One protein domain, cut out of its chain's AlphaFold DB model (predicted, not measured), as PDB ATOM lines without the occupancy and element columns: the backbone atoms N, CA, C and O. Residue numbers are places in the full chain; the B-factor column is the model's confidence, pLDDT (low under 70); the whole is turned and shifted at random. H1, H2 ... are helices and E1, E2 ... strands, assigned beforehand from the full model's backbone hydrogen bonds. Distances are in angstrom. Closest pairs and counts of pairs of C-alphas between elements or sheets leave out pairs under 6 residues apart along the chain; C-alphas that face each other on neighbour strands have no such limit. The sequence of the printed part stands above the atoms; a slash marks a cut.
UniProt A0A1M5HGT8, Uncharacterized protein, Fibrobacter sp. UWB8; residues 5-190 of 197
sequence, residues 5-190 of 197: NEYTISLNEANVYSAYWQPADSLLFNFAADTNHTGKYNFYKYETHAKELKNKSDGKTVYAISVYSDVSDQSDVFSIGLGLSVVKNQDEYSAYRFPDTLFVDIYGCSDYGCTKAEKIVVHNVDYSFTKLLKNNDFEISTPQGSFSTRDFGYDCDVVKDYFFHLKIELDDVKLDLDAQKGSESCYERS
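Overview. This is residues 5 to 190 of the 197 residues of an uncharacterized protein of Fibrobacter sp. UWB8 (UniProt A0A1M5HGT8). Two twisted sheets stand partly face to face as a sandwich, their strands crossed: a six-stranded sheet, E3 to E8, curled like part of a barrel, and a five-stranded one built on the long hairpin E10 and E11, with E1, E2 and E9 along its sides. H1 packs on one face of the six-stranded sheet, while E1, the start of E10 and the end of E11 reach away from that sheet. The printed part has 186 residues, in the order E1 E2 H1 E3 H2 E4 E5 E6 E7 E8 E9 E10 E11. The six-stranded sheet, E3 E4 E5 E6 E7 E8, is mixed; the five-stranded one is branched and antiparallel. The class is mostly strand, and the whole is compact, with a radius of gyration of the C-alphas of 18.4 A and spans of 53 by 46 by 28 A.

Arrangement. Look first at E4, residues 62 to 71, which begins a meander, each strand the antiparallel neighbour of the one before, through E5, 78 to 88, E6, 96 to 107, E7, 119 to 124, and E8, 130 to 133. Find N 66 and O 85 at 2.9 A, N 82 and O 102 at 2.7 A, N 105 and O 121 at 2.8 A, and N 122 and O 131 at 2.9 A. Edge strand E3, residues 40 to 44, is parallel to E4, with N 42 and O 63 at 2.9 A; with H2, residues 51 to 54, they make a strand-helix-strand unit, two parallel strands joined through a helix, whose crossover is left-handed. H2 only grazes this sheet; H1, residues 22 to 33, is on it, nearest at the C-alphas of Ala 24 and Asp 100, 7.2 A. Every O i to N i+4 pair of H1 is within hydrogen-bond range; H2 is too short for one. In the other sheet, E9, residues 139 to 141, E10, 154 to 169, and E11, 173 to 189, form a second meander, with N 139 and O 167 at 2.8 A and N 166 and O 177 at 2.8 A. On one side of E11 lie E1, residues 5 to 10, with N 7 and O 186 at 2.9 A, and E2, 13 to 21, with N 15 and O 178 at 2.8 A; E10 is on the other side. Between the sheets, the closest C-alphas of E2 and E4 are those of Glu 13 and Val 71, 5.7 A; the sandwich's strands stand at 79 degrees.

Along the chain. Find C-alpha 5 at (12.990, -10.782, 12.838), where E1 begins; it runs on into E2, which bends by 86 degrees at residue 17. E11 spans 46.6 A to C-alpha 189 at (13.167, -12.224, 19.149); E10 spans 42.0 A, E5 32.8 A and H1 16.9 A.

Size, cuts and confidence. The C-alphas of Glu 52 and Ser 190 are the two farthest apart, 55.1 A. The printed part has no cut; the links E6 to E7 and E9 to E10 are long. The model's mean pLDDT over the printed part is 88.2, and it is under 70 at residues 35, 54 to 59, 75, 90 to 94 and 190.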
ATOM      1  N   ASN A   5      12.748 -10.395  14.225       84.44
ATOM      2  CA  ASN A   5      12.990 -10.782  12.838       84.44
ATOM      3  C   ASN A   5      11.847 -11.675  12.375       84.44
ATOM      4  O   ASN A   5      11.465 -12.599  13.093       84.44
ATOM      5  N   GLU A   6      11.323 -11.395  11.187       88.12
ATOM      6  CA  GLU A   6      10.417 -12.308  10.501       88.12
ATOM      7  C   GLU A   6      11.233 -13.464   9.911       88.12
ATOM      8  O   GLU A   6      12.267 -13.248   9.268       88.12
ATOM      9  N   TYR A   7      10.775 -14.688  10.139       89.25
ATOM     10  CA  TYR A   7      11.306 -15.889   9.516       89.25
ATOM     11  C   TYR A   7      10.166 -16.645   8.836       89.25
ATOM     12  O   TYR A   7       9.129 -16.883   9.452       89.25
ATOM     13  N   THR A   8      10.386 -17.073   7.592       91.00
ATOM     14  CA  THR A   8       9.425 -17.872   6.823       91.00
ATOM     15  C   THR A   8       9.919 -19.312   6.678       91.00
ATOM     16  O   THR A   8      10.982 -19.558   6.102       91.00
ATOM     17  N   ILE A   9       9.150 -20.282   7.175       91.38
ATOM     18  CA  ILE A   9       9.344 -21.715   6.895       91.38
ATOM     19  C   ILE A   9       8.426 -22.174   5.756       91.38
ATOM     20  O   ILE A   9       7.313 -21.676   5.582       91.38
ATOM     21  N   SER A  10       8.868 -23.203   5.035       92.81
ATOM     22  CA  SER A  10       7.988 -24.022   4.201       92.81
ATOM     23  C   SER A  10       7.172 -24.982   5.075       92.81
ATOM     24  O   SER A  10       7.710 -25.603   5.997       92.81
ATOM     25  N   LEU A  11       5.882 -25.109   4.765       93.75
ATOM     26  CA  LEU A  11       4.957 -26.087   5.345       93.75
ATOM     27  C   LEU A  11       4.681 -27.246   4.374       93.75
ATOM     28  O   LEU A  11       3.639 -27.893   4.455       93.75
ATOM     29  N   ASN A  12       5.589 -27.495   3.432       94.75
ATOM     30  CA  ASN A  12       5.460 -28.567   2.452       94.75
ATOM     31  C   ASN A  12       5.601 -29.929   3.138       94.75
ATOM     32  O   ASN A  12       6.602 -30.208   3.799       94.75
ATOM     33  N   GLU A  13       4.585 -30.774   2.995       94.06
ATOM     34  CA  GLU A  13       4.529 -32.088   3.633       94.06
ATOM     35  C   GLU A  13       3.612 -33.019   2.837       94.06
ATOM     36  O   GLU A  13       2.598 -32.599   2.282       94.06
ATOM     37  N   ALA A  14       3.938 -34.312   2.837       96.12
ATOM     38  CA  ALA A  14       2.988 -35.354   2.477       96.12
ATOM     39  C   ALA A  14       2.886 -36.385   3.607       96.12
ATOM     40  O   ALA A  14       3.803 -37.180   3.831       96.12
ATOM     41  N   ASN A  15       1.764 -36.405   4.319       95.81
ATOM     42  CA  ASN A  15       1.509 -37.405   5.341       95.81
ATOM     43  C   ASN A  15       1.007 -38.700   4.693       95.81
ATOM     44  O   ASN A  15      -0.158 -38.826   4.329       95.81
ATOM     45  N   VAL A  16       1.902 -39.679   4.578       96.81
ATOM     46  CA  VAL A  16       1.589 -40.997   4.012       96.81
ATOM     47  C   VAL A  16       0.845 -41.858   5.035       96.81
ATOM     48  O   VAL A  16       1.337 -42.045   6.152       96.81
ATOM     49  N   TYR A  17      -0.300 -42.419   4.653       96.56
ATOM     50  CA  TYR A  17      -1.037 -43.432   5.415       96.56
ATOM     51  C   TYR A  17      -0.630 -44.839   4.980       96.56
ATOM     52  O   TYR A  17      -0.266 -45.667   5.822       96.56
ATOM     53  N   SER A  18      -0.598 -45.079   3.670       96.50
ATOM     54  CA  SER A  18      -0.037 -46.289   3.076       96.50
ATOM     55  C   SER A  18       0.575 -46.005   1.704       96.50
ATOM     56  O   SER A  18       0.189 -45.077   0.993       96.50
ATOM     57  N   ALA A  19       1.579 -46.796   1.335       96.56
ATOM     58  CA  ALA A  19       2.200 -46.735   0.025       96.56
ATOM     59  C   ALA A  19       2.761 -48.095  -0.398       96.56
ATOM     60  O   ALA A  19       3.218 -48.890   0.425       96.56
ATOM     61  N   TYR A  20       2.774 -48.327  -1.701       94.88
ATOM     62  CA  TYR A  20       3.394 -49.457  -2.370       94.88
ATOM     63  C   TYR A  20       3.798 -49.040  -3.784       94.88
ATOM     64  O   TYR A  20       3.028 -48.387  -4.488       94.88
ATOM     65  N   TRP A  21       4.984 -49.454  -4.226       94.19
ATOM     66  CA  TRP A  21       5.355 -49.409  -5.636       94.19
ATOM     67  C   TRP A  21       6.305 -50.558  -5.958       94.19
ATOM     68  O   TRP A  21       7.219 -50.875  -5.194       94.19
ATOM     69  N   GLN A  22       6.089 -51.201  -7.104       91.50
ATOM     70  CA  GLN A  22       6.818 -52.410  -7.489       91.50
ATOM     71  C   GLN A  22       8.364 -52.274  -7.447       91.50
ATOM     72  O   GLN A  22       9.018 -53.216  -6.979       91.50
ATOM     73  N   PRO A  23       8.985 -51.154  -7.882       91.25
ATOM     74  CA  PRO A  23      10.440 -50.984  -7.778       91.25
ATOM     75  C   PRO A  23      10.985 -51.058  -6.342       91.25
ATOM     76  O   PRO A  23      12.009 -51.707  -6.110       91.25
ATOM     77  N   ALA A  24      10.273 -50.492  -5.359       91.62
ATOM     78  CA  ALA A  24      10.689 -50.530  -3.957       91.62
ATOM     79  C   ALA A  24      10.758 -51.958  -3.410       91.62
ATOM     80  O   ALA A  24      11.707 -52.309  -2.709       91.62
ATOM     81  N   ASP A  25       9.803 -52.813  -3.769       88.56
ATOM     82  CA  ASP A  25       9.820 -54.219  -3.364       88.56
ATOM     83  C   ASP A  25      11.051 -54.964  -3.890       88.56
ATOM     84  O   ASP A  25      11.647 -55.766  -3.168       88.56
ATOM     85  N   SER A  26      11.478 -54.661  -5.118       87.12
ATOM     86  CA  SER A  26      12.687 -55.255  -5.704       87.12
ATOM     87  C   SER A  26      13.945 -54.844  -4.929       87.12
ATOM     88  O   SER A  26      14.836 -55.661  -4.689       87.12
ATOM     89  N   LEU A  27      14.007 -53.592  -4.474       87.31
ATOM     90  CA  LEU A  27      15.117 -53.080  -3.667       87.31
ATOM     91  C   LEU A  27      15.143 -53.678  -2.270       87.31
ATOM     92  O   LEU A  27      16.205 -54.073  -1.791       87.31
ATOM     93  N   LEU A  28      13.979 -53.782  -1.635       88.56
ATOM     94  CA  LEU A  28      13.838 -54.414  -0.332       88.56
ATOM     95  C   LEU A  28      14.221 -55.894  -0.380       88.56
ATOM     96  O   LEU A  28      14.888 -56.388   0.530       88.56
ATOM     97  N   PHE A  29      13.856 -56.591  -1.457       87.25
ATOM     98  CA  PHE A  29      14.262 -57.974  -1.673       87.25
ATOM     99  C   PHE A  29      15.786 -58.103  -1.797       87.25
ATOM    100  O   PHE A  29      16.385 -58.924  -1.102       87.25
ATOM    101  N   ASN A  30      16.426 -57.251  -2.606       87.06
ATOM    102  CA  ASN A  30      17.884 -57.231  -2.755       87.06
ATOM    103  C   ASN A  30      18.596 -56.886  -1.439       87.06
ATOM    104  O   ASN A  30      19.572 -57.541  -1.076       87.06
ATOM    105  N   PHE A  31      18.078 -55.907  -0.693       86.62
ATOM    106  CA  PHE A  31      18.589 -55.540   0.624       86.62
ATOM    107  C   PHE A  31      18.535 -56.725   1.591       86.62
ATOM    108  O   PHE A  31      19.531 -57.041   2.235       86.62
ATOM    109  N   ALA A  32      17.404 -57.431   1.642       84.31
ATOM    110  CA  ALA A  32      17.206 -58.566   2.535       84.31
ATOM    111  C   ALA A  32      17.890 -59.866   2.079       84.31
ATOM    112  O   ALA A  32      17.939 -60.827   2.856       84.31
ATOM    113  N   ALA A  33      18.344 -59.941   0.827       83.88
ATOM    114  CA  ALA A  33      19.134 -61.052   0.304       83.88
ATOM    115  C   ALA A  33      20.615 -60.959   0.714       83.88
ATOM    116  O   ALA A  33      21.299 -61.982   0.745       83.88
ATOM    117  N   ASP A  34      21.103 -59.766   1.069       82.00
ATOM    118  CA  ASP A  34      22.437 -59.593   1.642       82.00
ATOM    119  C   ASP A  34      22.498 -60.234   3.038       82.00
ATOM    120  O   ASP A  34      21.739 -59.891   3.949       82.00
ATOM    121  N   THR A  35      23.443 -61.158   3.226       69.50
ATOM    122  CA  THR A  35      23.668 -61.848   4.503       69.50
ATOM    123  C   THR A  35      23.925 -60.889   5.670       69.50
ATOM    124  O   THR A  35      23.575 -61.218   6.808       69.50
ATOM    125  N   ASN A  36      24.456 -59.690   5.405       79.44
ATOM    126  CA  ASN A  36      24.684 -58.646   6.409       79.44
ATOM    127  C   ASN A  36      23.387 -58.013   6.940       79.44
ATOM    128  O   ASN A  36      23.403 -57.378   7.997       79.44
ATOM    129  N   HIS A  37      22.265 -58.208   6.245       79.62
ATOM    130  CA  HIS A  37      20.955 -57.665   6.600       79.62
ATOM    131  C   HIS A  37      19.966 -58.751   7.049       79.62
ATOM    132  O   HIS A  37      18.748 -58.612   6.941       79.62
ATOM    133  N   THR A  38      20.466 -59.862   7.589       80.12
ATOM    134  CA  THR A  38      19.599 -60.920   8.121       80.12
ATOM    135  C   THR A  38      18.912 -60.456   9.413       80.12
ATOM    136  O   THR A  38      19.570 -60.089  10.390       80.12
ATOM    137  N   GLY A  39      17.577 -60.476   9.437       82.31
ATOM    138  CA  GLY A  39      16.791 -60.082  10.603       82.31
ATOM    139  C   GLY A  39      15.290 -60.018  10.334       82.31
ATOM    140  O   GLY A  39      14.812 -60.448   9.282       82.31
ATOM    141  N   LYS A  40      14.558 -59.470  11.307       85.81
ATOM    142  CA  LYS A  40      13.119 -59.209  11.219       85.81
ATOM    143  C   LYS A  40      12.862 -57.844  10.584       85.81
ATOM    144  O   LYS A  40      13.521 -56.871  10.945       85.81
ATOM    145  N   TYR A  41      11.858 -57.765   9.717       87.12
ATOM    146  CA  TYR A  41      11.456 -56.543   9.026       87.12
ATOM    147  C   TYR A  41      10.079 -56.082   9.499       87.12
ATOM    148  O   TYR A  41       9.102 -56.823   9.406       87.12
ATOM    149  N   ASN A  42      10.009 -54.856  10.011       87.81
ATOM    150  CA  ASN A  42       8.764 -54.192  10.375       87.81
ATOM    151  C   ASN A  42       8.514 -53.060   9.383       87.81
ATOM    152  O   ASN A  42       9.396 -52.234   9.167       87.81
ATOM    153  N   PHE A  43       7.317 -53.009   8.813       89.25
ATOM    154  CA  PHE A  43       6.950 -52.009   7.819       89.25
ATOM    155  C   PHE A  43       6.005 -50.979   8.431       89.25
ATOM    156  O   PHE A  43       4.999 -51.339   9.042       89.25
ATOM    157  N   TYR A  44       6.329 -49.703   8.250       89.19
ATOM    158  CA  TYR A  44       5.543 -48.562   8.699       89.19
ATOM    159  C   TYR A  44       5.127 -47.752   7.477       89.19
ATOM    160  O   TYR A  44       5.987 -47.262   6.744       89.19
ATOM    161  N   LYS A  45       3.813 -47.625   7.254       92.38
ATOM    162  CA  LYS A  45       3.214 -46.914   6.107       92.38
ATOM    163  C   LYS A  45       3.568 -47.495   4.726       92.38
ATOM    164  O   LYS A  45       3.107 -46.971   3.724       92.38
ATOM    165  N   TYR A  46       4.348 -48.575   4.652       93.62
ATOM    166  CA  TYR A  46       4.659 -49.280   3.408       93.62
ATOM    167  C   TYR A  46       4.016 -50.670   3.391       93.62
ATOM    168  O   TYR A  46       4.183 -51.453   4.329       93.62
ATOM    169  N   GLU A  47       3.321 -51.005   2.309       92.25
ATOM    170  CA  GLU A  47       2.665 -52.294   2.108       92.25
ATOM    171  C   GLU A  47       3.469 -53.168   1.147       92.25
ATOM    172  O   GLU A  47       3.194 -53.234  -0.045       92.25
ATOM    173  N   THR A  48       4.468 -53.891   1.657       86.75
ATOM    174  CA  THR A  48       5.253 -54.773   0.781       86.75
ATOM    175  C   THR A  48       4.402 -55.908   0.194       86.75
ATOM    176  O   THR A  48       3.600 -56.544   0.896       86.75
ATOM    177  N   HIS A  49       4.596 -56.212  -1.087       86.94
ATOM    178  CA  HIS A  49       4.061 -57.395  -1.765       86.94
ATOM    179  C   HIS A  49       5.081 -58.552  -1.814       86.94
ATOM    180  O   HIS A  49       4.695 -59.689  -2.106       86.94
ATOM    181  N   ALA A  50       6.342 -58.320  -1.435       79.88
ATOM    182  CA  ALA A  50       7.370 -59.346  -1.282       79.88
ATOM    183  C   ALA A  50       7.054 -60.269  -0.088       79.88
ATOM    184  O   ALA A  50       7.397 -60.005   1.071       79.88
ATOM    185  N   LYS A  51       6.355 -61.376  -0.370       75.88
ATOM    186  CA  LYS A  51       5.874 -62.336   0.640       75.88
ATOM    187  C   LYS A  51       7.006 -62.918   1.488       75.88
ATOM    188  O   LYS A  51       6.779 -63.215   2.660       75.88
ATOM    189  N   GLU A  52       8.214 -63.055   0.940       74.94
ATOM    190  CA  GLU A  52       9.374 -63.555   1.682       74.94
ATOM    191  C   GLU A  52       9.793 -62.618   2.823       74.94
ATOM    192  O   GLU A  52      10.275 -63.090   3.852       74.94
ATOM    193  N   LEU A  53       9.571 -61.304   2.687       75.25
ATOM    194  CA  LEU A  53       9.935 -60.319   3.710       75.25
ATOM    195  C   LEU A  53       8.984 -60.341   4.910       75.25
ATOM    196  O   LEU A  53       9.401 -60.036   6.026       75.25
ATOM    197  N   LYS A  54       7.726 -60.761   4.708       65.81
ATOM    198  CA  LYS A  54       6.716 -60.862   5.778       65.81
ATOM    199  C   LYS A  54       6.969 -62.030   6.739       65.81
ATOM    200  O   LYS A  54       6.482 -61.998   7.865       65.81
ATOM    201  N   ASN A  55       7.742 -63.035   6.316       59.28
ATOM    202  CA  ASN A  55       7.928 -64.295   7.046       59.28
ATOM    203  C   ASN A  55       9.338 -64.489   7.641       59.28
ATOM    204  O   ASN A  55       9.574 -65.493   8.314       59.28
ATOM    205  N   LYS A  56      10.287 -63.565   7.426       58.03
ATOM    206  CA  LYS A  56      11.637 -63.666   8.012       58.03
ATOM    207  C   LYS A  56      11.603 -63.316   9.507       58.03
ATOM    208  O   LYS A  56      11.494 -62.152   9.883       58.03
ATOM    209  N   SER A  57      11.700 -64.343  10.356       51.50
ATOM    210  CA  SER A  57      11.747 -64.230  11.825       51.50
ATOM    211  C   SER A  57      13.098 -64.641  12.432       51.50
ATOM    212  O   SER A  57      13.243 -64.650  13.657       51.50
ATOM    213  N   ASP A  58      14.095 -64.961  11.613       54.53
ATOM    214  CA  ASP A  58      15.349 -65.517  12.114       54.53
ATOM    215  C   ASP A  58      16.392 -64.408  12.285       54.53
ATOM    216  O   ASP A  58      17.080 -64.009  11.350       54.53
ATOM    217  N   GLY A  59      16.491 -63.869  13.503       60.03
ATOM    218  CA  GLY A  59      17.554 -62.932  13.873       60.03
ATOM    219  C   GLY A  59      17.219 -62.051  15.076       60.03
ATOM    220  O   GLY A  59      16.062 -61.757  15.353       60.03
ATOM    221  N   LYS A  60      18.253 -61.601  15.799       71.00
ATOM    222  CA  LYS A  60      18.114 -60.608  16.887       71.00
ATOM    223  C   LYS A  60      17.954 -59.174  16.365       71.00
ATOM    224  O   LYS A  60      17.545 -58.295  17.118       71.00
ATOM    225  N   THR A  61      18.301 -58.933  15.102       82.88
ATOM    226  CA  THR A  61      18.240 -57.614  14.470       82.88
ATOM    227  C   THR A  61      16.831 -57.329  13.963       82.88
ATOM    228  O   THR A  61      16.236 -58.167  13.286       82.88
ATOM    229  N   VAL A  62      16.319 -56.134  14.259       86.00
ATOM    230  CA  VAL A  62      15.050 -55.628  13.724       86.00
ATOM    231  C   VAL A  62      15.341 -54.421  12.840       86.00
ATOM    232  O   VAL A  62      16.033 -53.494  13.267       86.00
ATOM    233  N   TYR A  63      14.805 -54.458  11.626       87.31
ATOM    234  CA  TYR A  63      14.838 -53.386  10.644       87.31
ATOM    235  C   TYR A  63      13.448 -52.754  10.564       87.31
ATOM    236  O   TYR A  63      12.472 -53.426  10.229       87.31
ATOM    237  N   ALA A  64      13.356 -51.471  10.896       89.06
ATOM    238  CA  ALA A  64      12.168 -50.659  10.686       89.06
ATOM    239  C   ALA A  64      12.262 -50.012   9.303       89.06
ATOM    240  O   ALA A  64      13.151 -49.199   9.062       89.06
ATOM    241  N   ILE A  65      11.366 -50.401   8.403       90.06
ATOM    242  CA  ILE A  65      11.222 -49.816   7.074       90.06
ATOM    243  C   ILE A  65      10.100 -48.790   7.145       90.06
ATOM    244  O   ILE A  65       8.980 -49.129   7.532       90.06
ATOM    245  N   SER A  66      10.388 -47.556   6.763       90.88
ATOM    246  CA  SER A  66       9.409 -46.473   6.716       90.88
ATOM    247  C   SER A  66       9.445 -45.752   5.379       90.88
ATOM    248  O   SER A  66      10.483 -45.678   4.717       90.88
ATOM    249  N   VAL A  67       8.295 -45.199   5.002       93.44
ATOM    250  CA  VAL A  67       8.192 -44.253   3.891       93.44
ATOM    251  C   VAL A  67       8.573 -42.872   4.408       93.44
ATOM    252  O   VAL A  67       8.005 -42.409   5.401       93.44
ATOM    253  N   TYR A  68       9.526 -42.224   3.748       92.88
ATOM    254  CA  TYR A  68       9.708 -40.783   3.860       92.88
ATOM    255  C   TYR A  68       9.102 -40.113   2.634       92.88
ATOM    256  O   TYR A  68       9.003 -40.717   1.564       92.88
ATOM    257  N   SER A  69       8.714 -38.862   2.802       93.56
ATOM    258  CA  SER A  69       8.073 -38.076   1.766       93.56
ATOM    259  C   SER A  69       8.628 -36.661   1.742       93.56
ATOM    260  O   SER A  69       9.154 -36.173   2.744       93.56
ATOM    261  N   ASP A  70       8.520 -36.027   0.584       92.25
ATOM    262  CA  ASP A  70       8.836 -34.622   0.373       92.25
ATOM    263  C   ASP A  70       7.902 -34.045  -0.696       92.25
ATOM    264  O   ASP A  70       7.442 -34.774  -1.579       92.25
ATOM    265  N   VAL A  71       7.607 -32.750  -0.621       92.31
ATOM    266  CA  VAL A  71       6.768 -32.055  -1.608       92.31
ATOM    267  C   VAL A  71       7.592 -30.949  -2.246       92.31
ATOM    268  O   VAL A  71       8.137 -30.088  -1.561       92.31
ATOM    269  N   SER A  72       7.671 -30.975  -3.574       85.44
ATOM    270  CA  SER A  72       8.540 -30.093  -4.349       85.44
ATOM    271  C   SER A  72       8.182 -28.613  -4.188       85.44
ATOM    272  O   SER A  72       7.024 -28.189  -4.310       85.44
ATOM    273  N   ASP A  73       9.222 -27.797  -4.027       72.00
ATOM    274  CA  ASP A  73       9.115 -26.338  -3.999       72.00
ATOM    275  C   ASP A  73       8.805 -25.737  -5.381       72.00
ATOM    276  O   ASP A  73       8.348 -24.597  -5.462       72.00
ATOM    277  N   GLN A  74       8.987 -26.488  -6.473       71.19
ATOM    278  CA  GLN A  74       8.777 -25.984  -7.836       71.19
ATOM    279  C   GLN A  74       7.315 -25.569  -8.104       71.19
ATOM    280  O   GLN A  74       6.376 -26.084  -7.494       71.19
ATOM    281  N   SER A  75       7.128 -24.593  -9.001       62.09
ATOM    282  CA  SER A  75       5.838 -23.929  -9.250       62.09
ATOM    283  C   SER A  75       4.959 -24.605 -10.297       62.09
ATOM    284  O   SER A  75       3.739 -24.494 -10.229       62.09
ATOM    285  N   ASP A  76       5.562 -25.270 -11.283       72.75
ATOM    286  CA  ASP A  76       4.842 -25.614 -12.517       72.75
ATOM    287  C   ASP A  76       4.113 -26.962 -12.422       72.75
ATOM    288  O   ASP A  76       3.161 -27.218 -13.162       72.75
ATOM    289  N   VAL A  77       4.555 -27.825 -11.502       86.25
ATOM    290  CA  VAL A  77       3.988 -29.151 -11.243       86.25
ATOM    291  C   VAL A  77       4.002 -29.400  -9.739       86.25
ATOM    292  O   VAL A  77       5.039 -29.253  -9.092       86.25
ATOM    293  N   PHE A  78       2.860 -29.809  -9.184       92.69
ATOM    294  CA  PHE A  78       2.810 -30.281  -7.806       92.69
ATOM    295  C   PHE A  78       3.385 -31.699  -7.775       92.69
ATOM    296  O   PHE A  78       2.748 -32.631  -8.264       92.69
ATOM    297  N   SER A  79       4.602 -31.849  -7.258       94.75
ATOM    298  CA  SER A  79       5.320 -33.126  -7.243       94.75
ATOM    299  C   SER A  79       5.546 -33.602  -5.815       94.75
ATOM    300  O   SER A  79       5.989 -32.827  -4.964       94.75
ATOM    301  N   ILE A  80       5.243 -34.872  -5.561       96.25
ATOM    302  CA  ILE A  80       5.471 -35.543  -4.278       96.25
ATOM    303  C   ILE A  80       6.547 -36.603  -4.490       96.25
ATOM    304  O   ILE A  80       6.357 -37.524  -5.283       96.25
ATOM    305  N   GLY A  81       7.662 -36.492  -3.777       95.38
ATOM    306  CA  GLY A  81       8.692 -37.521  -3.716       95.38
ATOM    307  C   GLY A  81       8.432 -38.469  -2.551       95.38
ATOM    308  O   GLY A  81       8.215 -38.026  -1.430       95.38
ATOM    309  N   LEU A  82       8.482 -39.774  -2.797       95.62
ATOM    310  CA  LEU A  82       8.341 -40.835  -1.805       95.62
ATOM    311  C   LEU A  82       9.543 -41.763  -1.892       95.62
ATOM    312  O   LEU A  82       9.901 -42.230  -2.969       95.62
ATOM    313  N   GLY A  83      10.156 -42.082  -0.763       94.06
ATOM    314  CA  GLY A  83      11.246 -43.044  -0.729       94.06
ATOM    315  C   GLY A  83      11.188 -43.925   0.499       94.06
ATOM    316  O   GLY A  83      10.413 -43.701   1.430       94.06
ATOM    317  N   LEU A  84      12.020 -44.959   0.495       93.38
ATOM    318  CA  LEU A  84      12.132 -45.871   1.620       93.38
ATOM    319  C   LEU A  84      13.354 -45.542   2.463       93.38
ATOM    320  O   LEU A  84      14.446 -45.294   1.949       93.38
ATOM    321  N   SER A  85      13.182 -45.607   3.776       92.06
ATOM    322  CA  SER A  85      14.289 -45.600   4.720       92.06
ATOM    323  C   SER A  85      14.257 -46.827   5.616       92.06
ATOM    324  O   SER A  85      13.193 -47.372   5.907       92.06
ATOM    325  N   VAL A  86      15.440 -47.269   6.031       89.62
ATOM    326  CA  VAL A  86      15.633 -48.391   6.945       89.62
ATOM    327  C   VAL A  86      16.403 -47.912   8.159       89.62
ATOM    328  O   VAL A  86      17.493 -47.350   8.033       89.62
ATOM    329  N   VAL A  87      15.858 -48.200   9.337       88.50
ATOM    330  CA  VAL A  87      16.522 -47.995  10.624       88.50
ATOM    331  C   VAL A  87      16.730 -49.349  11.290       88.50
ATOM    332  O   VAL A  87      15.821 -50.177  11.359       88.50
ATOM    333  N   LYS A  88      17.944 -49.590  11.783       86.44
ATOM    334  CA  LYS A  88      18.287 -50.788  12.551       86.44
ATOM    335  C   LYS A  88      18.134 -50.470  14.038       86.44
ATOM    336  O   LYS A  88      18.732 -49.511  14.506       86.44
ATOM    337  N   ASN A  89      17.421 -51.309  14.795       73.62
ATOM    338  CA  ASN A  89      17.093 -51.115  16.227       73.62
ATOM    339  C   ASN A  89      18.277 -50.858  17.197       73.62
ATOM    340  O   ASN A  89      18.044 -50.691  18.388       73.62
ATOM    341  N   GLN A  90      19.533 -50.895  16.741       56.22
ATOM    342  CA  GLN A  90      20.724 -50.646  17.566       56.22
ATOM    343  C   GLN A  90      21.469 -49.350  17.210       56.22
ATOM    344  O   GLN A  90      22.394 -49.002  17.930       56.22
ATOM    345  N   ASP A  91      21.044 -48.625  16.170       55.12
ATOM    346  CA  ASP A  91      21.639 -47.356  15.740       55.12
ATOM    347  C   ASP A  91      20.520 -46.392  15.304       55.12
ATOM    348  O   ASP A  91      20.200 -46.271  14.121       55.12
ATOM    349  N   GLU A  92      19.908 -45.689  16.264       53.22
ATOM    350  CA  GLU A  92      18.873 -44.667  15.995       53.22
ATOM    351  C   GLU A  92      19.398 -43.467  15.181       53.22
ATOM    352  O   GLU A  92      18.612 -42.674  14.669       53.22
ATOM    353  N   TYR A  93      20.720 -43.339  15.017       54.31
ATOM    354  CA  TYR A  93      21.357 -42.178  14.391       54.31
ATOM    355  C   TYR A  93      21.680 -42.335  12.898       54.31
ATOM    356  O   TYR A  93      22.069 -41.354  12.266       54.31
ATOM    357  N   SER A  94      21.513 -43.522  12.304       66.19
ATOM    358  CA  SER A  94      21.779 -43.737  10.874       66.19
ATOM    359  C   SER A  94      20.606 -44.425  10.181       66.19
ATOM    360  O   SER A  94      20.499 -45.652  10.175       66.19
ATOM    361  N   ALA A  95      19.735 -43.627   9.564       80.25
ATOM    362  CA  ALA A  95      18.754 -44.135   8.616       80.25
ATOM    363  C   ALA A  95      19.428 -44.333   7.252       80.25
ATOM    364  O   ALA A  95      19.948 -43.382   6.664       80.25
ATOM    365  N   TYR A  96      19.406 -45.557   6.732       84.62
ATOM    366  CA  TYR A  96      19.767 -45.805   5.340       84.62
ATOM    367  C   TYR A  96      18.576 -45.430   4.458       84.62
ATOM    368  O   TYR A  96      17.497 -45.996   4.624       84.62
ATOM    369  N   ARG A  97      18.749 -44.480   3.535       88.44
ATOM    370  CA  ARG A  97      17.726 -44.131   2.539       88.44
ATOM    371  C   ARG A  97      18.030 -44.847   1.236       88.44
ATOM    372  O   ARG A  97      19.156 -44.783   0.743       88.44
ATOM    373  N   PHE A  98      17.030 -45.518   0.680       86.19
ATOM    374  CA  PHE A  98      17.155 -46.084  -0.651       86.19
ATOM    375  C   PHE A  98      17.245 -44.952  -1.685       86.19
ATOM    376  O   PHE A  98      16.542 -43.952  -1.551       86.19
ATOM    377  N   PRO A  99      18.097 -45.093  -2.714       79.06
ATOM    378  CA  PRO A  99      18.251 -44.065  -3.743       79.06
ATOM    379  C   PRO A  99      17.036 -43.967  -4.678       79.06
ATOM    380  O   PRO A  99      16.851 -42.944  -5.327       79.06
ATOM    381  N   ASP A 100      16.213 -45.014  -4.753       80.56
ATOM    382  CA  ASP A 100      15.028 -45.051  -5.608       80.56
ATOM    383  C   ASP A 100      13.867 -44.325  -4.928       80.56
ATOM    384  O   ASP A 100      13.241 -44.820  -3.988       80.56
ATOM    385  N   THR A 101      13.639 -43.103  -5.394       89.44
ATOM    386  CA  THR A 101      12.511 -42.265  -5.001       89.44
ATOM    387  C   THR A 101      11.448 -42.353  -6.088       89.44
ATOM    388  O   THR A 101      11.757 -42.198  -7.272       89.44
ATOM    389  N   LEU A 102      10.210 -42.612  -5.684       95.25
ATOM    390  CA  LEU A 102       9.020 -42.503  -6.510       95.25
ATOM    391  C   LEU A 102       8.546 -41.047  -6.497       95.25
ATOM    392  O   LEU A 102       8.274 -40.496  -5.439       95.25
ATOM    393  N   PHE A 103       8.416 -40.440  -7.661       95.88
ATOM    394  CA  PHE A 103       7.812 -39.134  -7.860       95.88
ATOM    395  C   PHE A 103       6.375 -39.290  -8.336       95.88
ATOM    396  O   PHE A 103       6.066 -40.153  -9.160       95.88
ATOM    397  N   VAL A 104       5.505 -38.442  -7.802       96.81
ATOM    398  CA  VAL A 104       4.091 -38.341  -8.145       96.81
ATOM    399  C   VAL A 104       3.843 -36.917  -8.612       96.81
ATOM    400  O   VAL A 104       3.657 -36.008  -7.803       96.81
ATOM    401  N   ASP A 105       3.860 -36.734  -9.924       95.75
ATOM    402  CA  ASP A 105       3.719 -35.443 -10.583       95.75
ATOM    403  C   ASP A 105       2.260 -35.205 -10.962       95.75
ATOM    404  O   ASP A 105       1.712 -35.868 -11.849       95.75
ATOM    405  N   ILE A 106       1.619 -34.249 -10.297       94.62
ATOM    406  CA  ILE A 106       0.202 -33.939 -10.463       94.62
ATOM    407  C   ILE A 106       0.057 -32.713 -11.363       94.62
ATOM    408  O   ILE A 106       0.468 -31.599 -11.025       94.62
ATOM    409  N   TYR A 107      -0.574 -32.909 -12.519       92.94
ATOM    410  CA  TYR A 107      -0.821 -31.854 -13.497       92.94
ATOM    411  C   TYR A 107      -2.263 -31.355 -13.412       92.94
ATOM    412  O   TYR A 107      -3.195 -32.145 -13.271       92.94
ATOM    413  N   GLY A 108      -2.456 -30.043 -13.565       88.44
ATOM    414  CA  GLY A 108      -3.780 -29.409 -13.486       88.44
ATOM    415  C   GLY A 108      -4.191 -28.986 -12.071       88.44
ATOM    416  O   GLY A 108      -5.328 -28.565 -11.860       88.44
ATOM    417  N   CYS A 109      -3.266 -29.048 -11.107       88.50
ATOM    418  CA  CYS A 109      -3.475 -28.612  -9.729       88.50
ATOM    419  C   CYS A 109      -3.596 -27.077  -9.648       88.50
ATOM    420  O   CYS A 109      -2.621 -26.364  -9.422       88.50
ATOM    421  N   SER A 110      -4.793 -26.552  -9.919       86.81
ATOM    422  CA  SER A 110      -5.050 -25.110 -10.102       86.81
ATOM    423  C   SER A 110      -5.946 -24.497  -9.021       86.81
ATOM    424  O   SER A 110      -6.273 -23.311  -9.073       86.81
ATOM    425  N   ASP A 111      -6.365 -25.303  -8.054       89.62
ATOM    426  CA  ASP A 111      -7.205 -24.937  -6.924       89.62
ATOM    427  C   ASP A 111      -6.649 -25.541  -5.628       89.62
ATOM    428  O   ASP A 111      -5.914 -26.524  -5.666       89.62
ATOM    429  N   TYR A 112      -7.038 -24.976  -4.483       91.00
ATOM    430  CA  TYR A 112      -6.540 -25.378  -3.161       91.00
ATOM    431  C   TYR A 112      -6.643 -26.890  -2.892       91.00
ATOM    432  O   TYR A 112      -5.709 -27.502  -2.382       91.00
ATOM    433  N   GLY A 113      -7.771 -27.505  -3.257       93.62
ATOM    434  CA  GLY A 113      -8.005 -28.939  -3.070       93.62
ATOM    435  C   GLY A 113      -7.500 -29.811  -4.218       93.62
ATOM    436  O   GLY A 113      -7.830 -30.991  -4.250       93.62
ATOM    437  N   CYS A 114      -6.778 -29.241  -5.189       93.19
ATOM    438  CA  CYS A 114      -6.298 -29.932  -6.384       93.19
ATOM    439  C   CYS A 114      -7.393 -30.702  -7.153       93.19
ATOM    440  O   CYS A 114      -7.113 -31.659  -7.874       93.19
ATOM    441  N   THR A 115      -8.663 -30.299  -7.020       90.38
ATOM    442  CA  THR A 115      -9.817 -31.035  -7.563       90.38
ATOM    443  C   THR A 115      -9.868 -31.017  -9.089       90.38
ATOM    444  O   THR A 115     -10.577 -31.814  -9.702       90.38
ATOM    445  N   LYS A 116      -9.110 -30.111  -9.713       89.12
ATOM    446  CA  LYS A 116      -8.990 -29.971 -11.169       89.12
ATOM    447  C   LYS A 116      -7.810 -30.734 -11.776       89.12
ATOM    448  O   LYS A 116      -7.503 -30.504 -12.945       89.12
ATOM    449  N   ALA A 117      -7.148 -31.614 -11.024       91.81
ATOM    450  CA  ALA A 117      -6.075 -32.436 -11.572       91.81
ATOM    451  C   ALA A 117      -6.552 -33.238 -12.798       91.81
ATOM    452  O   ALA A 117      -7.597 -33.888 -12.776       91.81
ATOM    453  N   GLU A 118      -5.777 -33.186 -13.878       91.06
ATOM    454  CA  GLU A 118      -6.126 -33.797 -15.167       91.06
ATOM    455  C   GLU A 118      -5.444 -35.153 -15.371       91.06
ATOM    456  O   GLU A 118      -5.942 -36.028 -16.082       91.06
ATOM    457  N   LYS A 119      -4.240 -35.293 -14.817       95.00
ATOM    458  CA  LYS A 119      -3.390 -36.473 -14.961       95.00
ATOM    459  C   LYS A 119      -2.326 -36.480 -13.876       95.00
ATOM    460  O   LYS A 119      -1.871 -35.422 -13.437       95.00
ATOM    461  N   ILE A 120      -1.885 -37.678 -13.526       96.19
ATOM    462  CA  ILE A 120      -0.742 -37.891 -12.640       96.19
ATOM    463  C   ILE A 120       0.299 -38.702 -13.402       96.19
ATOM    464  O   ILE A 120      -0.039 -39.668 -14.087       96.19
ATOM    465  N   VAL A 121       1.564 -38.310 -13.318       96.50
ATOM    466  CA  VAL A 121       2.680 -39.132 -13.783       96.50
ATOM    467  C   VAL A 121       3.393 -39.668 -12.557       96.50
ATOM    468  O   VAL A 121       3.900 -38.907 -11.744       96.50
ATOM    469  N   VAL A 122       3.412 -40.987 -12.424       96.75
ATOM    470  CA  VAL A 122       4.194 -41.666 -11.396       96.75
ATOM    471  C   VAL A 122       5.462 -42.179 -12.049       96.75
ATOM    472  O   VAL A 122       5.376 -42.909 -13.038       96.75
ATOM    473  N   HIS A 123       6.628 -41.822 -11.528       96.25
ATOM    474  CA  HIS A 123       7.892 -42.315 -12.065       96.25
ATOM    475  C   HIS A 123       8.959 -42.458 -10.989       96.25
ATOM    476  O   HIS A 123       8.848 -41.869  -9.925       96.25
ATOM    477  N   ASN A 124      10.003 -43.235 -11.243       93.75
ATOM    478  CA  ASN A 124      11.181 -43.239 -10.381       93.75
ATOM    479  C   ASN A 124      12.279 -42.305 -10.925       93.75
ATOM    480  O   ASN A 124      12.131 -41.715 -11.998       93.75
ATOM    481  N   VAL A 125      13.380 -42.143 -10.183       89.94
ATOM    482  CA  VAL A 125      14.462 -41.182 -10.496       89.94
ATOM    483  C   VAL A 125      15.007 -41.334 -11.923       89.94
ATOM    484  O   VAL A 125      15.280 -40.336 -12.586       89.94
ATOM    485  N   ASP A 126      15.178 -42.570 -12.397       90.81
ATOM    486  CA  ASP A 126      15.754 -42.872 -13.713       90.81
ATOM    487  C   ASP A 126      14.706 -43.148 -14.805       90.81
ATOM    488  O   ASP A 126      15.068 -43.503 -15.927       90.81
ATOM    489  N   TYR A 127      13.418 -42.969 -14.490       93.06
ATOM    490  CA  TYR A 127      12.271 -43.229 -15.364       93.06
ATOM    491  C   TYR A 127      12.132 -44.681 -15.855       93.06
ATOM    492  O   TYR A 127      11.273 -44.953 -16.702       93.06
ATOM    493  N   SER A 128      12.906 -45.640 -15.333       92.69
ATOM    494  CA  SER A 128      12.752 -47.064 -15.677       92.69
ATOM    495  C   SER A 128      11.395 -47.629 -15.248       92.69
ATOM    496  O   SER A 128      10.876 -48.559 -15.870       92.69
ATOM    497  N   PHE A 129      10.785 -47.012 -14.240       94.00
ATOM    498  CA  PHE A 129       9.387 -47.159 -13.890       94.00
ATOM    499  C   PHE A 129       8.683 -45.831 -14.160       94.00
ATOM    500  O   PHE A 129       9.017 -44.824 -13.547       94.00
ATOM    501  N   THR A 130       7.726 -45.813 -15.088       96.69
ATOM    502  CA  THR A 130       6.911 -44.631 -15.395       96.69
ATOM    503  C   THR A 130       5.496 -45.057 -15.754       96.69
ATOM    504  O   THR A 130       5.298 -45.981 -16.546       96.69
ATOM    505  N   LYS A 131       4.500 -44.352 -15.220       96.62
ATOM    506  CA  LYS A 131       3.085 -44.602 -15.478       96.62
ATOM    507  C   LYS A 131       2.311 -43.293 -15.569       96.62
ATOM    508  O   LYS A 131       2.411 -42.436 -14.697       96.62
ATOM    509  N   LEU A 132       1.520 -43.158 -16.631       97.25
ATOM    510  CA  LEU A 132       0.556 -42.071 -16.782       97.25
ATOM    511  C   LEU A 132      -0.802 -42.539 -16.255       97.25
ATOM    512  O   LEU A 132      -1.374 -43.485 -16.797       97.25
ATOM    513  N   LEU A 133      -1.314 -41.840 -15.252       96.94
ATOM    514  CA  LEU A 133      -2.602 -42.072 -14.615       96.94
ATOM    515  C   LEU A 133      -3.610 -41.024 -15.084       96.94
ATOM    516  O   LEU A 133      -3.305 -39.827 -15.145       96.94
ATOM    517  N   LYS A 134      -4.813 -41.475 -15.429       93.56
ATOM    518  CA  LYS A 134      -5.946 -40.636 -15.846       93.56
ATOM    519  C   LYS A 134      -7.022 -40.635 -14.758       93.56
ATOM    520  O   LYS A 134      -6.911 -41.371 -13.789       93.56
ATOM    521  N   ASN A 135      -8.090 -39.857 -14.939       84.12
ATOM    522  CA  ASN A 135      -9.134 -39.609 -13.928       84.12
ATOM    523  C   ASN A 135      -9.763 -40.844 -13.246       84.12
ATOM    524  O   ASN A 135     -10.386 -40.683 -12.208       84.12
ATOM    525  N   ASN A 136      -9.656 -42.047 -13.820       91.44
ATOM    526  CA  ASN A 136     -10.195 -43.271 -13.212       91.44
ATOM    527  C   ASN A 136      -9.139 -44.090 -12.448       91.44
ATOM    528  O   ASN A 136      -9.484 -45.099 -11.842       91.44
ATOM    529  N   ASP A 137      -7.871 -43.687 -12.514       96.38
ATOM    530  CA  ASP A 137      -6.738 -44.390 -11.908       96.38
ATOM    531  C   ASP A 137      -6.333 -43.782 -10.553       96.38
ATOM    532  O   ASP A 137      -5.500 -44.346  -9.846       96.38
ATOM    533  N   PHE A 138      -6.893 -42.621 -10.201       96.81
ATOM    534  CA  PHE A 138      -6.628 -41.912  -8.954       96.81
ATOM    535  C   PHE A 138      -7.878 -41.174  -8.463       96.81
ATOM    536  O   PHE A 138      -8.763 -40.829  -9.244       96.81
ATOM    537  N   GLU A 139      -7.918 -40.895  -7.168       96.88
ATOM    538  CA  GLU A 139      -8.932 -40.079  -6.512       96.88
ATOM    539  C   GLU A 139      -8.243 -38.927  -5.776       96.88
ATOM    540  O   GLU A 139      -7.283 -39.141  -5.033       96.88
ATOM    541  N   ILE A 140      -8.745 -37.707  -5.980       96.25
ATOM    542  CA  ILE A 140      -8.412 -36.548  -5.152       96.25
ATOM    543  C   ILE A 140      -9.659 -36.144  -4.382       96.25
ATOM    544  O   ILE A 140     -10.725 -35.935  -4.968       96.25
ATOM    545  N   SER A 141      -9.526 -36.031  -3.068       96.44
ATOM    546  CA  SER A 141     -10.637 -35.712  -2.178       96.44
ATOM    547  C   SER A 141     -10.190 -34.829  -1.014       96.44
ATOM    548  O   SER A 141      -9.077 -34.297  -0.984       96.44
ATOM    549  N   THR A 142     -11.100 -34.580  -0.075       96.69
ATOM    550  CA  THR A 142     -10.788 -33.799   1.123       96.69
ATOM    551  C   THR A 142      -9.776 -34.542   1.999       96.69
ATOM    552  O   THR A 142      -9.989 -35.732   2.235       96.69
ATOM    553  N   PRO A 143      -8.748 -33.853   2.530       97.25
ATOM    554  CA  PRO A 143      -7.774 -34.417   3.465       97.25
ATOM    555  C   PRO A 143      -8.420 -35.175   4.621       97.25
ATOM    556  O   PRO A 143      -9.469 -34.768   5.131       97.25
ATOM    557  N   GLN A 144      -7.772 -36.252   5.057       95.50
ATOM    558  CA  GLN A 144      -8.182 -36.985   6.255       95.50
ATOM    559  C   GLN A 144      -7.737 -36.259   7.537       95.50
ATOM    560  O   GLN A 144      -8.405 -36.348   8.570       95.50
ATOM    561  N   GLY A 145      -6.606 -35.552   7.483       93.50
ATOM    562  CA  GLY A 145      -6.030 -34.759   8.563       93.50
ATOM    563  C   GLY A 145      -6.343 -33.261   8.488       93.50
ATOM    564  O   GLY A 145      -7.118 -32.775   7.665       93.50
ATOM    565  N   SER A 146      -5.709 -32.506   9.383       94.62
ATOM    566  CA  SER A 146      -5.702 -31.042   9.373       94.62
ATOM    567  C   SER A 146      -4.414 -30.506   8.758       94.62
ATOM    568  O   SER A 146      -3.368 -31.130   8.904       94.62
ATOM    569  N   PHE A 147      -4.481 -29.321   8.150       95.25
ATOM    570  CA  PHE A 147      -3.296 -28.628   7.645       95.25
ATOM    571  C   PHE A 147      -2.325 -28.358   8.800       95.25
ATOM    572  O   PHE A 147      -2.703 -27.701   9.773       95.25
ATOM    573  N   SER A 148      -1.112 -28.888   8.690       93.75
ATOM    574  CA  SER A 148      -0.060 -28.806   9.699       93.75
ATOM    575  C   SER A 148       0.589 -27.420   9.690       93.75
ATOM    576  O   SER A 148       0.966 -26.919   8.630       93.75
ATOM    577  N   THR A 149       0.707 -26.815  10.871       92.94
ATOM    578  CA  THR A 149       1.440 -25.570  11.159       92.94
ATOM    579  C   THR A 149       2.557 -25.886  12.152       92.94
ATOM    580  O   THR A 149       2.485 -26.895  12.863       92.94
ATOM    581  N   ARG A 150       3.621 -25.076  12.197       87.06
ATOM    582  CA  ARG A 150       4.660 -25.242  13.231       87.06
ATOM    583  C   ARG A 150       4.468 -24.276  14.388       87.06
ATOM    584  O   ARG A 150       4.899 -24.605  15.492       87.06
ATOM    585  N   ASP A 151       3.834 -23.132  14.134       84.19
ATOM    586  CA  ASP A 151       3.606 -22.043  15.081       84.19
ATOM    587  C   ASP A 151       4.877 -21.707  15.889       84.19
ATOM    588  O   ASP A 151       4.849 -21.518  17.110       84.19
ATOM    589  N   PHE A 152       6.032 -21.691  15.212       79.19
ATOM    590  CA  PHE A 152       7.324 -21.475  15.863       79.19
ATOM    591  C   PHE A 152       7.642 -19.977  15.946       79.19
ATOM    592  O   PHE A 152       8.288 -19.414  15.068       79.19
ATOM    593  N   GLY A 153       7.181 -19.323  17.016       80.62
ATOM    594  CA  GLY A 153       7.440 -17.902  17.270       80.62
ATOM    595  C   GLY A 153       6.218 -17.163  17.812       80.62
ATOM    596  O   GLY A 153       5.419 -17.723  18.563       80.62
ATOM    597  N   TYR A 154       6.098 -15.882  17.463       81.00
ATOM    598  CA  TYR A 154       4.951 -15.033  17.788       81.00
ATOM    599  C   TYR A 154       4.345 -14.442  16.519       81.00
ATOM    600  O   TYR A 154       5.074 -14.190  15.565       81.00
ATOM    601  N   ASP A 155       3.039 -14.154  16.569       86.56
ATOM    602  CA  ASP A 155       2.311 -13.456  15.498       86.56
ATOM    603  C   ASP A 155       2.549 -14.112  14.128       86.56
ATOM    604  O   ASP A 155       3.158 -13.536  13.232       86.56
ATOM    605  N   CYS A 156       2.173 -15.392  14.043       90.56
ATOM    606  CA  CYS A 156       2.420 -16.229  12.878       90.56
ATOM    607  C   CYS A 156       1.307 -16.077  11.836       90.56
ATOM    608  O   CYS A 156       0.136 -16.339  12.124       90.56
ATOM    609  N   ASP A 157       1.696 -15.734  10.614       93.25
ATOM    610  CA  ASP A 157       0.833 -15.704   9.441       93.25
ATOM    611  C   ASP A 157       1.044 -16.966   8.599       93.25
ATOM    612  O   ASP A 157       2.165 -17.306   8.211       93.25
ATOM    613  N   VAL A 158      -0.052 -17.664   8.288       94.06
ATOM    614  CA  VAL A 158      -0.030 -18.921   7.526       94.06
ATOM    615  C   VAL A 158      -0.623 -18.712   6.137       94.06
ATOM    616  O   VAL A 158      -1.803 -18.381   5.990       94.06
ATOM    617  N   VAL A 159       0.176 -18.995   5.111       94.56
ATOM    618  CA  VAL A 159      -0.258 -19.055   3.712       94.56
ATOM    619  C   VAL A 159      -0.455 -20.516   3.329       94.56
ATOM    620  O   VAL A 159       0.469 -21.324   3.420       94.56
ATOM    621  N   LYS A 160      -1.669 -20.863   2.894       94.56
ATOM    622  CA  LYS A 160      -2.013 -22.220   2.460       94.56
ATOM    623  C   LYS A 160      -2.221 -22.237   0.952       94.56
ATOM    624  O   LYS A 160      -3.177 -21.631   0.468       94.56
ATOM    625  N   ASP A 161      -1.363 -22.955   0.238       93.50
ATOM    626  CA  ASP A 161      -1.417 -23.033  -1.223       93.50
ATOM    627  C   ASP A 161      -2.241 -24.237  -1.677       93.50
ATOM    628  O   ASP A 161      -3.169 -24.097  -2.473       93.50
ATOM    629  N   TYR A 162      -1.946 -25.415  -1.119       94.94
ATOM    630  CA  TYR A 162      -2.630 -26.661  -1.452       94.94
ATOM    631  C   TYR A 162      -2.855 -27.523  -0.217       94.94
ATOM    632  O   TYR A 162      -1.987 -27.604   0.655       94.94
ATOM    633  N   PHE A 163      -3.997 -28.208  -0.175       96.81
ATOM    634  CA  PHE A 163      -4.268 -29.251   0.804       96.81
ATOM    635  C   PHE A 163      -5.322 -30.235   0.296       96.81
ATOM    636  O   PHE A 163      -6.499 -29.886   0.165       96.81
ATOM    637  N   PHE A 164      -4.906 -31.468   0.014       97.12
ATOM    638  CA  PHE A 164      -5.784 -32.491  -0.551       97.12
ATOM    639  C   PHE A 164      -5.367 -33.906  -0.151       97.12
ATOM    640  O   PHE A 164      -4.208 -34.164   0.174       97.12
ATOM    641  N   HIS A 165      -6.334 -34.818  -0.198       98.19
ATOM    642  CA  HIS A 165      -6.098 -36.248  -0.096       98.19
ATOM    643  C   HIS A 165      -5.848 -36.825  -1.488       98.19
ATOM    644  O   HIS A 165      -6.613 -36.523  -2.407       98.19
ATOM    645  N   LEU A 166      -4.821 -37.657  -1.649       97.75
ATOM    646  CA  LEU A 166      -4.559 -38.411  -2.871       97.75
ATOM    647  C   LEU A 166      -4.626 -39.908  -2.583       97.75
ATOM    648  O   LEU A 166      -3.898 -40.420  -1.729       97.75
ATOM    649  N   LYS A 167      -5.427 -40.606  -3.390       98.06
ATOM    650  CA  LYS A 167      -5.531 -42.058  -3.376       98.06
ATOM    651  C   LYS A 167      -5.305 -42.667  -4.758       98.06
ATOM    652  O   LYS A 167      -5.898 -42.238  -5.745       98.06
ATOM    653  N   ILE A 168      -4.462 -43.691  -4.826       97.81
ATOM    654  CA  ILE A 168      -4.169 -44.499  -6.016       97.81
ATOM    655  C   ILE A 168      -4.225 -45.962  -5.585       97.81
ATOM    656  O   ILE A 168      -3.562 -46.338  -4.624       97.81
ATOM    657  N   GLU A 169      -4.997 -46.789  -6.287       96.38
ATOM    658  CA  GLU A 169      -5.207 -48.206  -5.946       96.38
ATOM    659  C   GLU A 169      -5.037 -49.082  -7.191       96.38
ATOM    660  O   GLU A 169      -6.007 -49.534  -7.802       96.38
ATOM    661  N   LEU A 170      -3.786 -49.294  -7.597       94.81
ATOM    662  CA  LEU A 170      -3.412 -50.130  -8.737       94.81
ATOM    663  C   LEU A 170      -2.564 -51.318  -8.262       94.81
ATOM    664  O   LEU A 170      -2.003 -51.319  -7.166       94.81
ATOM    665  N   ASP A 171      -2.448 -52.349  -9.100       92.31
ATOM    666  CA  ASP A 171      -1.694 -53.562  -8.749       92.31
ATOM    667  C   ASP A 171      -0.185 -53.314  -8.580       92.31
ATOM    668  O   ASP A 171       0.478 -54.025  -7.828       92.31
ATOM    669  N   ASP A 172       0.357 -52.318  -9.285       92.56
ATOM    670  CA  ASP A 172       1.780 -51.964  -9.354       92.56
ATOM    671  C   ASP A 172       2.146 -50.700  -8.554       92.56
ATOM    672  O   ASP A 172       3.327 -50.483  -8.265       92.56
ATOM    673  N   VAL A 173       1.149 -49.890  -8.180       95.25
ATOM    674  CA  VAL A 173       1.287 -48.677  -7.360       95.25
ATOM    675  C   VAL A 173       0.057 -48.517  -6.478       95.25
ATOM    676  O   VAL A 173      -1.065 -48.466  -6.981       95.25
ATOM    677  N   LYS A 174       0.269 -48.335  -5.176       96.44
ATOM    678  CA  LYS A 174      -0.771 -47.870  -4.256       96.44
ATOM    679  C   LYS A 174      -0.261 -46.706  -3.449       96.44
ATOM    680  O   LYS A 174       0.856 -46.783  -2.954       96.44
ATOM    681  N   LEU A 175      -1.065 -45.666  -3.299       97.56
ATOM    682  CA  LEU A 175      -0.757 -44.506  -2.472       97.56
ATOM    683  C   LEU A 175      -2.029 -44.062  -1.759       97.56
ATOM    684  O   LEU A 175      -3.079 -43.971  -2.386       97.56
ATOM    685  N   ASP A 176      -1.915 -43.766  -0.473       98.19
ATOM    686  CA  ASP A 176      -2.950 -43.158   0.361       98.19
ATOM    687  C   ASP A 176      -2.229 -42.120   1.232       98.19
ATOM    688  O   ASP A 176      -1.429 -42.474   2.107       98.19
ATOM    689  N   LEU A 177      -2.390 -40.834   0.910       98.06
ATOM    690  CA  LEU A 177      -1.670 -39.745   1.574       98.06
ATOM    691  C   LEU A 177      -2.451 -38.432   1.561       98.06
ATOM    692  O   LEU A 177      -3.228 -38.166   0.648       98.06
ATOM    693  N   ASP A 178      -2.175 -37.581   2.542       98.00
ATOM    694  CA  ASP A 178      -2.537 -36.164   2.500       98.00
ATOM    695  C   ASP A 178      -1.322 -35.349   2.062       98.00
ATOM    696  O   ASP A 178      -0.243 -35.500   2.634       98.00
ATOM    697  N   ALA A 179      -1.489 -34.476   1.072       96.69
ATOM    698  CA  ALA A 179      -0.448 -33.572   0.604       96.69
ATOM    699  C   ALA A 179      -0.797 -32.127   0.963       96.69
ATOM    700  O   ALA A 179      -1.925 -31.679   0.744       96.69
ATOM    701  N   GLN A 180       0.185 -31.389   1.478       95.62
ATOM    702  CA  GLN A 180       0.072 -29.965   1.760       95.62
ATOM    703  C   GLN A 180       1.262 -29.172   1.219       95.62
ATOM    704  O   GLN A 180       2.400 -29.644   1.191       95.62
ATOM    705  N   LYS A 181       0.973 -27.939   0.806       94.81
ATOM    706  CA  LYS A 181       1.957 -26.929   0.415       94.81
ATOM    707  C   LYS A 181       1.523 -25.578   0.954       94.81
ATOM    708  O   LYS A 181       0.338 -25.231   0.913       94.81
ATOM    709  N   GLY A 182       2.483 -24.840   1.482       93.88
ATOM    710  CA  GLY A 182       2.249 -23.535   2.072       93.88
ATOM    711  C   GLY A 182       3.484 -23.015   2.782       93.88
ATOM    712  O   GLY A 182       4.559 -23.615   2.736       93.88
ATOM    713  N   SER A 183       3.318 -21.899   3.472       94.62
ATOM    714  CA  SER A 183       4.372 -21.289   4.272       94.62
ATOM    715  C   SER A 183       3.808 -20.684   5.547       94.62
ATOM    716  O   SER A 183       2.617 -20.385   5.646       94.62
ATOM    717  N   GLU A 184       4.678 -20.533   6.531       94.44
ATOM    718  CA  GLU A 184       4.380 -19.858   7.788       94.44
ATOM    719  C   GLU A 184       5.478 -18.833   8.043       94.44
ATOM    720  O   GLU A 184       6.661 -19.180   8.060       94.44
ATOM    721  N   SER A 185       5.067 -17.578   8.198       94.12
ATOM    722  CA  SER A 185       5.915 -16.459   8.600       94.12
ATOM    723  C   SER A 185       5.637 -16.147  10.063       94.12
ATOM    724  O   SER A 185       4.514 -15.789  10.398       94.12
ATOM    725  N   CYS A 186       6.643 -16.252  10.926       91.62
ATOM    726  CA  CYS A 186       6.536 -15.903  12.343       91.62
ATOM    727  C   CYS A 186       7.591 -14.860  12.720       91.62
ATOM    728  O   CYS A 186       8.672 -14.802  12.129       91.62
ATOM    729  N   TYR A 187       7.315 -14.077  13.764       88.06
ATOM    730  CA  TYR A 187       8.305 -13.195  14.373       88.06
ATOM    731  C   TYR A 187       9.036 -13.887  15.523       88.06
ATOM    732  O   TYR A 187       8.432 -14.372  16.485       88.06
ATOM    733  N   GLU A 188      10.364 -13.833  15.486       84.38
ATOM    734  CA  GLU A 188      11.234 -14.275  16.572       84.38
ATOM    735  C   GLU A 188      12.004 -13.109  17.185       84.38
ATOM    736  O   GLU A 188      12.376 -12.143  16.515       84.38
ATOM    737  N   ARG A 189      12.292 -13.199  18.489       75.44
ATOM    738  CA  ARG A 189      13.167 -12.224  19.149       75.44
ATOM    739  C   ARG A 189      14.607 -12.446  18.710       75.44
ATOM    740  O   ARG A 189      15.156 -13.523  18.917       75.44
ATOM    741  N   SER A 190      15.261 -11.377  18.259       69.44
ATOM    742  CA  SER A 190      16.668 -11.397  17.829       69.44
ATOM    743  C   SER A 190      17.648 -11.863  18.911       69.44
ATOM    744  O   SER A 190      18.760 -12.271  18.593       69.44
TER     745      SER A 190